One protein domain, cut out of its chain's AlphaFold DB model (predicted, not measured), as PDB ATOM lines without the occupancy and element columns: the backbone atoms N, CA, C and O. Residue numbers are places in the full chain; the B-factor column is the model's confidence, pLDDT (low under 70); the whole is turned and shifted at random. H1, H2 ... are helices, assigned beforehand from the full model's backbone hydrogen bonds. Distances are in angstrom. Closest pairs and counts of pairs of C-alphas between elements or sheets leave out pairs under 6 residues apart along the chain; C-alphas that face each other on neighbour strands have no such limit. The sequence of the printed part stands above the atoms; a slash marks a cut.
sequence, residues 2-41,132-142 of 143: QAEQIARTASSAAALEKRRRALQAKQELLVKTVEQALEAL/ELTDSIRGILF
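What this domain is: This is residues 2 to 41 and 132 to 142 of the 143 residues of a protein of bioreactor metagenome (UniProt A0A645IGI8). One long straight helix, H1, makes the whole length of a rod, and a short helix, H2, sits crosswise beside its second half. Both ends of H1 stick out free of H2, residues 2 to 25 and residues 35 to 41. The printed part has 51 residues with two named helices, H1 then H2, and no named strand; the class is all helix. It is extended, with a radius of gyration of the C-alphas of 17.2 A and spans of 59 by 18 by 13 A.

How they stand to each other: H1, residues 2 to 41, and H2, residues 132 to 141, only just touch, with 3 pairs of C-alphas within 8 A. H1 touches H2 with residue 30 alone; the closest C-alphas, those of Leu 30 and Thr 134, are 6.8 A apart. Their lines are only just about perpendicular, at 71 degrees. In H1 and H2 every O i to N i+4 pair is within hydrogen-bond range.

Where its parts are: H1 runs 59.1 A from C-alpha 2 at (108.477, 214.671, 203.001) to C-alpha 41 at (127.851, 235.355, 254.852). H2 measures 14.3 A and ends with C-alpha 141 at (120.222, 239.891, 235.513).

The domain as a whole: The C-alphas farthest apart, those of Gln 2 and Leu 41, are 59.1 A apart. Residues 42 to 131 are not printed, and C-alphas 41 and 132 are 18.9 A apart across this cut. Mean pLDDT of the printed part is 83.3; residue 2 is under 70.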
ATOM      1  N   GLN A   2     107.558 215.191 201.955       68.44
ATOM      2  CA  GLN A   2     108.477 214.671 203.001       68.44
ATOM      3  C   GLN A   2     109.654 215.609 203.363       68.44
ATOM      4  O   GLN A   2     109.958 215.769 204.542       68.44
ATOM      5  N   ALA A   3     110.280 216.277 202.387       70.62
ATOM      6  CA  ALA A   3     111.411 217.184 202.638       70.62
ATOM      7  C   ALA A   3     111.030 218.428 203.472       70.62
ATOM      8  O   ALA A   3     111.763 218.817 204.378       70.62
ATOM      9  N   GLU A   4     109.852 219.012 203.231       73.12
ATOM     10  CA  GLU A   4     109.332 220.133 204.033       73.12
ATOM     11  C   GLU A   4     109.014 219.725 205.471       73.12
ATOM     12  O   GLU A   4     109.219 220.506 206.400       73.12
ATOM     13  N   GLN A   5     108.534 218.497 205.673       74.31
ATOM     14  CA  GLN A   5     108.191 217.996 207.000       74.31
ATOM     15  C   GLN A   5     109.449 217.717 207.833       74.31
ATOM     16  O   GLN A   5     109.500 218.082 209.008       74.31
ATOM     17  N   ILE A   6     110.504 217.179 207.213       77.25
ATOM     18  CA  ILE A   6     111.827 217.018 207.838       77.25
ATOM     19  C   ILE A   6     112.433 218.388 208.179       77.25
ATOM     20  O   ILE A   6     112.865 218.594 209.312       77.25
ATOM     21  N   ALA A   7     112.390 219.354 207.254       77.56
ATOM     22  CA  ALA A   7     112.907 220.704 207.485       77.56
ATOM     23  C   ALA A   7     112.156 221.445 208.611       77.56
ATOM     24  O   ALA A   7     112.785 222.061 209.475       77.56
ATOM     25  N   ARG A   8     110.819 221.339 208.668       78.25
ATOM     26  CA  ARG A   8     110.012 221.893 209.771       78.25
ATOM     27  C   ARG A   8     110.349 221.261 211.116       78.25
ATOM     28  O   ARG A   8     110.438 221.974 212.118       78.25
ATOM     29  N   THR A   9     110.548 219.946 211.142       78.12
ATOM     30  CA  THR A   9     110.881 219.213 212.371       78.12
ATOM     31  C   THR A   9     112.275 219.603 212.867       78.12
ATOM     32  O   THR A   9     112.432 219.938 214.039       78.12
ATOM     33  N   ALA A  10     113.262 219.674 211.968       80.88
ATOM     34  CA  ALA A  10     114.622 220.110 212.283       80.88
ATOM     35  C   ALA A  10     114.678 221.564 212.793       80.88
ATOM     36  O   ALA A  10     115.328 221.841 213.798       80.88
ATOM     37  N   SER A  11     113.944 222.483 212.156       83.19
ATOM     38  CA  SER A  11     113.847 223.884 212.596       83.19
ATOM     39  C   SER A  11     113.204 224.012 213.983       83.19
ATOM     40  O   SER A  11     113.710 224.722 214.855       83.19
ATOM     41  N   SER A  12     112.132 223.255 214.234       81.19
ATOM     42  CA  SER A  12     111.447 223.242 215.533       81.19
ATOM     43  C   SER A  12     112.341 222.675 216.643       81.19
ATOM     44  O   SER A  12     112.391 223.234 217.741       81.19
ATOM     45  N   ALA A  13     113.092 221.608 216.352       86.44
ATOM     46  CA  ALA A  13     114.053 221.018 217.281       86.44
ATOM     47  C   ALA A  13     115.197 221.990 217.616       86.44
ATOM     48  O   ALA A  13     115.491 222.199 218.793       86.44
ATOM     49  N   ALA A  14     115.774 222.655 216.609       87.00
ATOM     50  CA  ALA A  14     116.832 223.647 216.807       87.00
ATOM     51  C   ALA A  14     116.353 224.855 217.636       87.00
ATOM     52  O   ALA A  14     117.059 225.331 218.529       87.00
ATOM     53  N   ALA A  15     115.127 225.336 217.395       86.69
ATOM     54  CA  ALA A  15     114.536 226.421 218.175       86.69
ATOM     55  C   ALA A  15     114.314 226.027 219.646       86.69
ATOM     56  O   ALA A  15     114.590 226.820 220.552       86.69
ATOM     57  N   LEU A  16     113.846 224.801 219.895       87.81
ATOM     58  CA  LEU A  16     113.667 224.271 221.246       87.81
ATOM     59  C   LEU A  16     115.007 224.103 221.969       87.81
ATOM     60  O   LEU A  16     115.127 224.482 223.132       87.81
ATOM     61  N   GLU A  17     116.020 223.577 221.285       90.69
ATOM     62  CA  GLU A  17     117.355 223.397 221.847       90.69
ATOM     63  C   GLU A  17     117.992 224.737 222.228       90.69
ATOM     64  O   GLU A  17     118.493 224.888 223.343       90.69
ATOM     65  N   LYS A  18     117.881 225.753 221.363       88.38
ATOM     66  CA  LYS A  18     118.338 227.115 221.668       88.38
ATOM     67  C   LYS A  18     117.668 227.670 222.929       88.38
ATOM     68  O   LYS A  18     118.350 228.235 223.784       88.38
ATOM     69  N   ARG A  19     116.348 227.491 223.071       85.94
ATOM     70  CA  ARG A  19     115.599 227.926 224.265       85.94
ATOM     71  C   ARG A  19     116.037 227.176 225.522       85.94
ATOM     72  O   ARG A  19     116.223 227.809 226.557       85.94
ATOM     73  N   ARG A  20     116.237 225.858 225.431       87.50
ATOM     74  CA  ARG A  20     116.714 225.032 226.551       87.50
ATOM     75  C   ARG A  20     118.094 225.469 227.029       87.50
ATOM     76  O   ARG A  20     118.254 225.715 228.217       87.50
ATOM     77  N   ARG A  21     119.053 225.643 226.113       89.81
ATOM     78  CA  ARG A  21     120.410 226.104 226.451       89.81
ATOM     79  C   ARG A  21     120.395 227.478 227.120       89.81
ATOM     80  O   ARG A  21     121.066 227.676 228.125       89.81
ATOM     81  N   ALA A  22     119.592 228.408 226.600       85.81
ATOM     82  CA  ALA A  22     119.446 229.726 227.210       85.81
ATOM     83  C   ALA A  22     118.854 229.640 228.626       85.81
ATOM     84  O   ALA A  22     119.360 230.287 229.536       85.81
ATOM     85  N   LEU A  23     117.810 228.831 228.831       86.56
ATOM     86  CA  LEU A  23     117.208 228.644 230.151       86.56
ATOM     87  C   LEU A  23     118.191 228.013 231.143       86.56
ATOM     88  O   LEU A  23     118.272 228.462 232.283       86.56
ATOM     89  N   GLN A  24     118.950 227.013 230.700       87.88
ATOM     90  CA  GLN A  24     119.960 226.352 231.518       87.88
ATOM     91  C   GLN A  24     121.046 227.337 231.966       87.88
ATOM     92  O   GLN A  24     121.292 227.456 233.161       87.88
ATOM     93  N   ALA A  25     121.612 228.119 231.042       86.19
ATOM     94  CA  ALA A  25     122.619 229.125 231.379       86.19
ATOM     95  C   ALA A  25     122.095 230.160 232.397       86.19
ATOM     96  O   ALA A  25     122.815 230.570 233.307       86.19
ATOM     97  N   LYS A  26     120.817 230.557 232.290       84.69
ATOM     98  CA  LYS A  26     120.177 231.442 233.277       84.69
ATOM     99  C   LYS A  26     120.069 230.788 234.658       84.69
ATOM    100  O   LYS A  26     120.304 231.454 235.661       84.69
ATOM    101  N   GLN A  27     119.706 229.506 234.721       84.25
ATOM    102  CA  GLN A  27     119.626 228.764 235.985       84.25
ATOM    103  C   GLN A  27     121.002 228.578 236.632       84.25
ATOM    104  O   GLN A  27     121.122 228.751 237.840       84.25
ATOM    105  N   GLU A  28     122.037 228.289 235.845       88.44
ATOM    106  CA  GLU A  28     123.415 228.158 236.335       88.44
ATOM    107  C   GLU A  28     123.919 229.464 236.963       88.44
ATOM    108  O   GLU A  28     124.501 229.447 238.047       88.44
ATOM    109  N   LEU A  29     123.632 230.607 236.330       86.62
ATOM    110  CA  LEU A  29     123.965 231.918 236.890       86.62
ATOM    111  C   LEU A  29     123.240 232.176 238.216       86.62
ATOM    112  O   LEU A  29     123.876 232.620 239.167       86.62
ATOM    113  N   LEU A  30     121.949 231.844 238.307       82.88
ATOM    114  CA  LEU A  30     121.174 231.985 239.544       82.88
ATOM    115  C   LEU A  30     121.759 231.161 240.693       82.88
ATOM    116  O   LEU A  30     121.946 231.685 241.789       82.88
ATOM    117  N   VAL A  31     122.066 229.886 240.437       84.75
ATOM    118  CA  VAL A  31     122.669 228.992 241.437       84.75
ATOM    119  C   VAL A  31     124.000 229.563 241.913       84.75
ATOM    120  O   VAL A  31     124.200 229.718 243.115       84.75
ATOM    121  N   LYS A  32     124.862 229.980 240.981       87.81
ATOM    122  CA  LYS A  32     126.158 230.572 241.308       87.81
ATOM    123  C   LYS A  32     126.026 231.845 242.148       87.81
ATOM    124  O   LYS A  32     126.788 232.032 243.089       87.81
ATOM    125  N   THR A  33     125.070 232.718 241.831       86.31
ATOM    126  CA  THR A  33     124.835 233.944 242.608       86.31
ATOM    127  C   THR A  33     124.404 233.630 244.040       86.31
ATOM    128  O   THR A  33     124.902 234.258 244.972       86.31
ATOM    129  N   VAL A  34     123.526 232.642 244.236       82.75
ATOM    130  CA  VAL A  34     123.111 232.208 245.580       82.75
ATOM    131  C   VAL A  34     124.286 231.618 246.358       82.75
ATOM    132  O   VAL A  34     124.486 231.971 247.516       82.75
ATOM    133  N   GLU A  35     125.102 230.773 245.727       88.06
ATOM    134  CA  GLU A  35     126.300 230.205 246.359       88.06
ATOM    135  C   GLU A  35     127.298 231.290 246.778       88.06
ATOM    136  O   GLU A  35     127.810 231.261 247.893       88.06
ATOM    137  N   GLN A  36     127.523 232.296 245.929       89.25
ATOM    138  CA  GLN A  36     128.379 233.437 246.260       89.25
ATOM    139  C   GLN A  36     127.827 234.269 247.424       89.25
ATOM    140  O   GLN A  36     128.604 234.759 248.242       89.25
ATOM    141  N   ALA A  37     126.505 234.423 247.516       87.50
ATOM    142  CA  ALA A  37     125.874 235.113 248.635       87.50
ATOM    143  C   ALA A  37     126.043 234.331 249.946       87.50
ATOM    144  O   ALA A  37     126.378 234.929 250.964       87.50
ATOM    145  N   LEU A  38     125.869 233.004 249.921       87.81
ATOM    146  CA  LEU A  38     126.110 232.147 251.086       87.81
ATOM    147  C   LEU A  38     127.571 232.226 251.548       87.81
ATOM    148  O   LEU A  38     127.824 232.422 252.734       87.81
ATOM    149  N   GLU A  39     128.526 232.166 250.618       89.94
ATOM    150  CA  GLU A  39     129.951 232.313 250.936       89.94
ATOM    151  C   GLU A  39     130.251 233.675 251.577       89.94
ATOM    152  O   GLU A  39     130.950 233.750 252.588       89.94
ATOM    153  N   ALA A  40     129.657 234.751 251.048       89.44
ATOM    154  CA  ALA A  40     129.809 236.091 251.604       89.44
ATOM    155  C   ALA A  40     129.347 236.173 253.071       89.44
ATOM    156  O   ALA A  40     129.977 236.875 253.859       89.44
ATOM    157  N   LEU A  41     128.306 235.423 253.460       88.81
ATOM    158  CA  LEU A  41     127.851 235.355 254.852       88.81
ATOM    159  C   LEU A  41     128.867 234.664 255.773       88.81
ATOM    160  O   LEU A  41     129.008 235.053 256.931       88.81
ATOM    161  N   GLU A 132     111.218 233.791 245.585       82.88
ATOM    162  CA  GLU A 132     111.317 235.254 245.711       82.88
ATOM    163  C   GLU A 132     112.709 235.779 245.326       82.88
ATOM    164  O   GLU A 132     112.847 236.751 244.575       82.88
ATOM    165  N   LEU A 133     113.761 235.110 245.810       79.25
ATOM    166  CA  LEU A 133     115.146 235.441 245.483       79.25
ATOM    167  C   LEU A 133     115.427 235.223 243.996       79.25
ATOM    168  O   LEU A 133     116.059 236.059 243.353       79.25
ATOM    169  N   THR A 134     114.937 234.120 243.436       78.88
ATOM    170  CA  THR A 134     115.119 233.795 242.020       78.88
ATOM    171  C   THR A 134     114.461 234.838 241.128       78.88
ATOM    172  O   THR A 134     115.080 235.274 240.159       78.88
ATOM    173  N   ASP A 135     113.239 235.259 241.441       84.06
ATOM    174  CA  ASP A 135     112.531 236.262 240.649       84.06
ATOM    175  C   ASP A 135     113.183 237.643 240.765       84.06
ATOM    176  O   ASP A 135     113.365 238.322 239.752       84.06
ATOM    177  N   SER A 136     113.665 238.006 241.957       81.44
ATOM    178  CA  SER A 136     114.436 239.237 242.168       81.44
ATOM    179  C   SER A 136     115.734 239.248 241.352       81.44
ATOM    180  O   SER A 136     116.016 240.204 240.630       81.44
ATOM    181  N   ILE A 137     116.513 238.161 241.404       80.19
ATOM    182  CA  ILE A 137     117.769 238.051 240.650       80.19
ATOM    183  C   ILE A 137     117.491 238.023 239.142       80.19
ATOM    184  O   ILE A 137     118.218 238.653 238.374       80.19
ATOM    185  N   ARG A 138     116.431 237.336 238.694       80.31
ATOM    186  CA  ARG A 138     116.024 237.331 237.281       80.31
ATOM    187  C   ARG A 138     115.688 238.731 236.784       80.31
ATOM    188  O   ARG A 138     116.156 239.078 235.705       80.31
ATOM    189  N   GLY A 139     114.944 239.520 237.560       80.19
ATOM    190  CA  GLY A 139     114.603 240.899 237.203       80.19
ATOM    191  C   GLY A 139     115.823 241.814 237.060       80.19
ATOM    192  O   GLY A 139     115.799 242.745 236.263       80.19
ATOM    193  N   ILE A 140     116.908 241.528 237.786       78.19
ATOM    194  CA  ILE A 140     118.158 242.299 237.716       78.19
ATOM    195  C   ILE A 140     119.068 241.802 236.580       78.19
ATOM    196  O   ILE A 140     119.618 242.607 235.832       78.19
ATOM    197  N   LEU A 141     119.262 240.483 236.455       73.50
ATOM    198  CA  LEU A 141     120.222 239.891 235.513       73.50
ATOM    199  C   LEU A 141     119.672 239.737 234.090       73.50
ATOM    200  O   LEU A 141     120.446 239.712 233.133       73.50
ATOM    201  N   PHE A 142     118.355 239.587 233.943       78.56
ATOM    202  CA  PHE A 142     117.688 239.335 232.665       78.56
ATOM    203  C   PHE A 142     116.400 240.171 232.527       78.56
ATOM    204  O   PHE A 142     115.324 239.569 232.449       78.56
TER     205      PHE A 142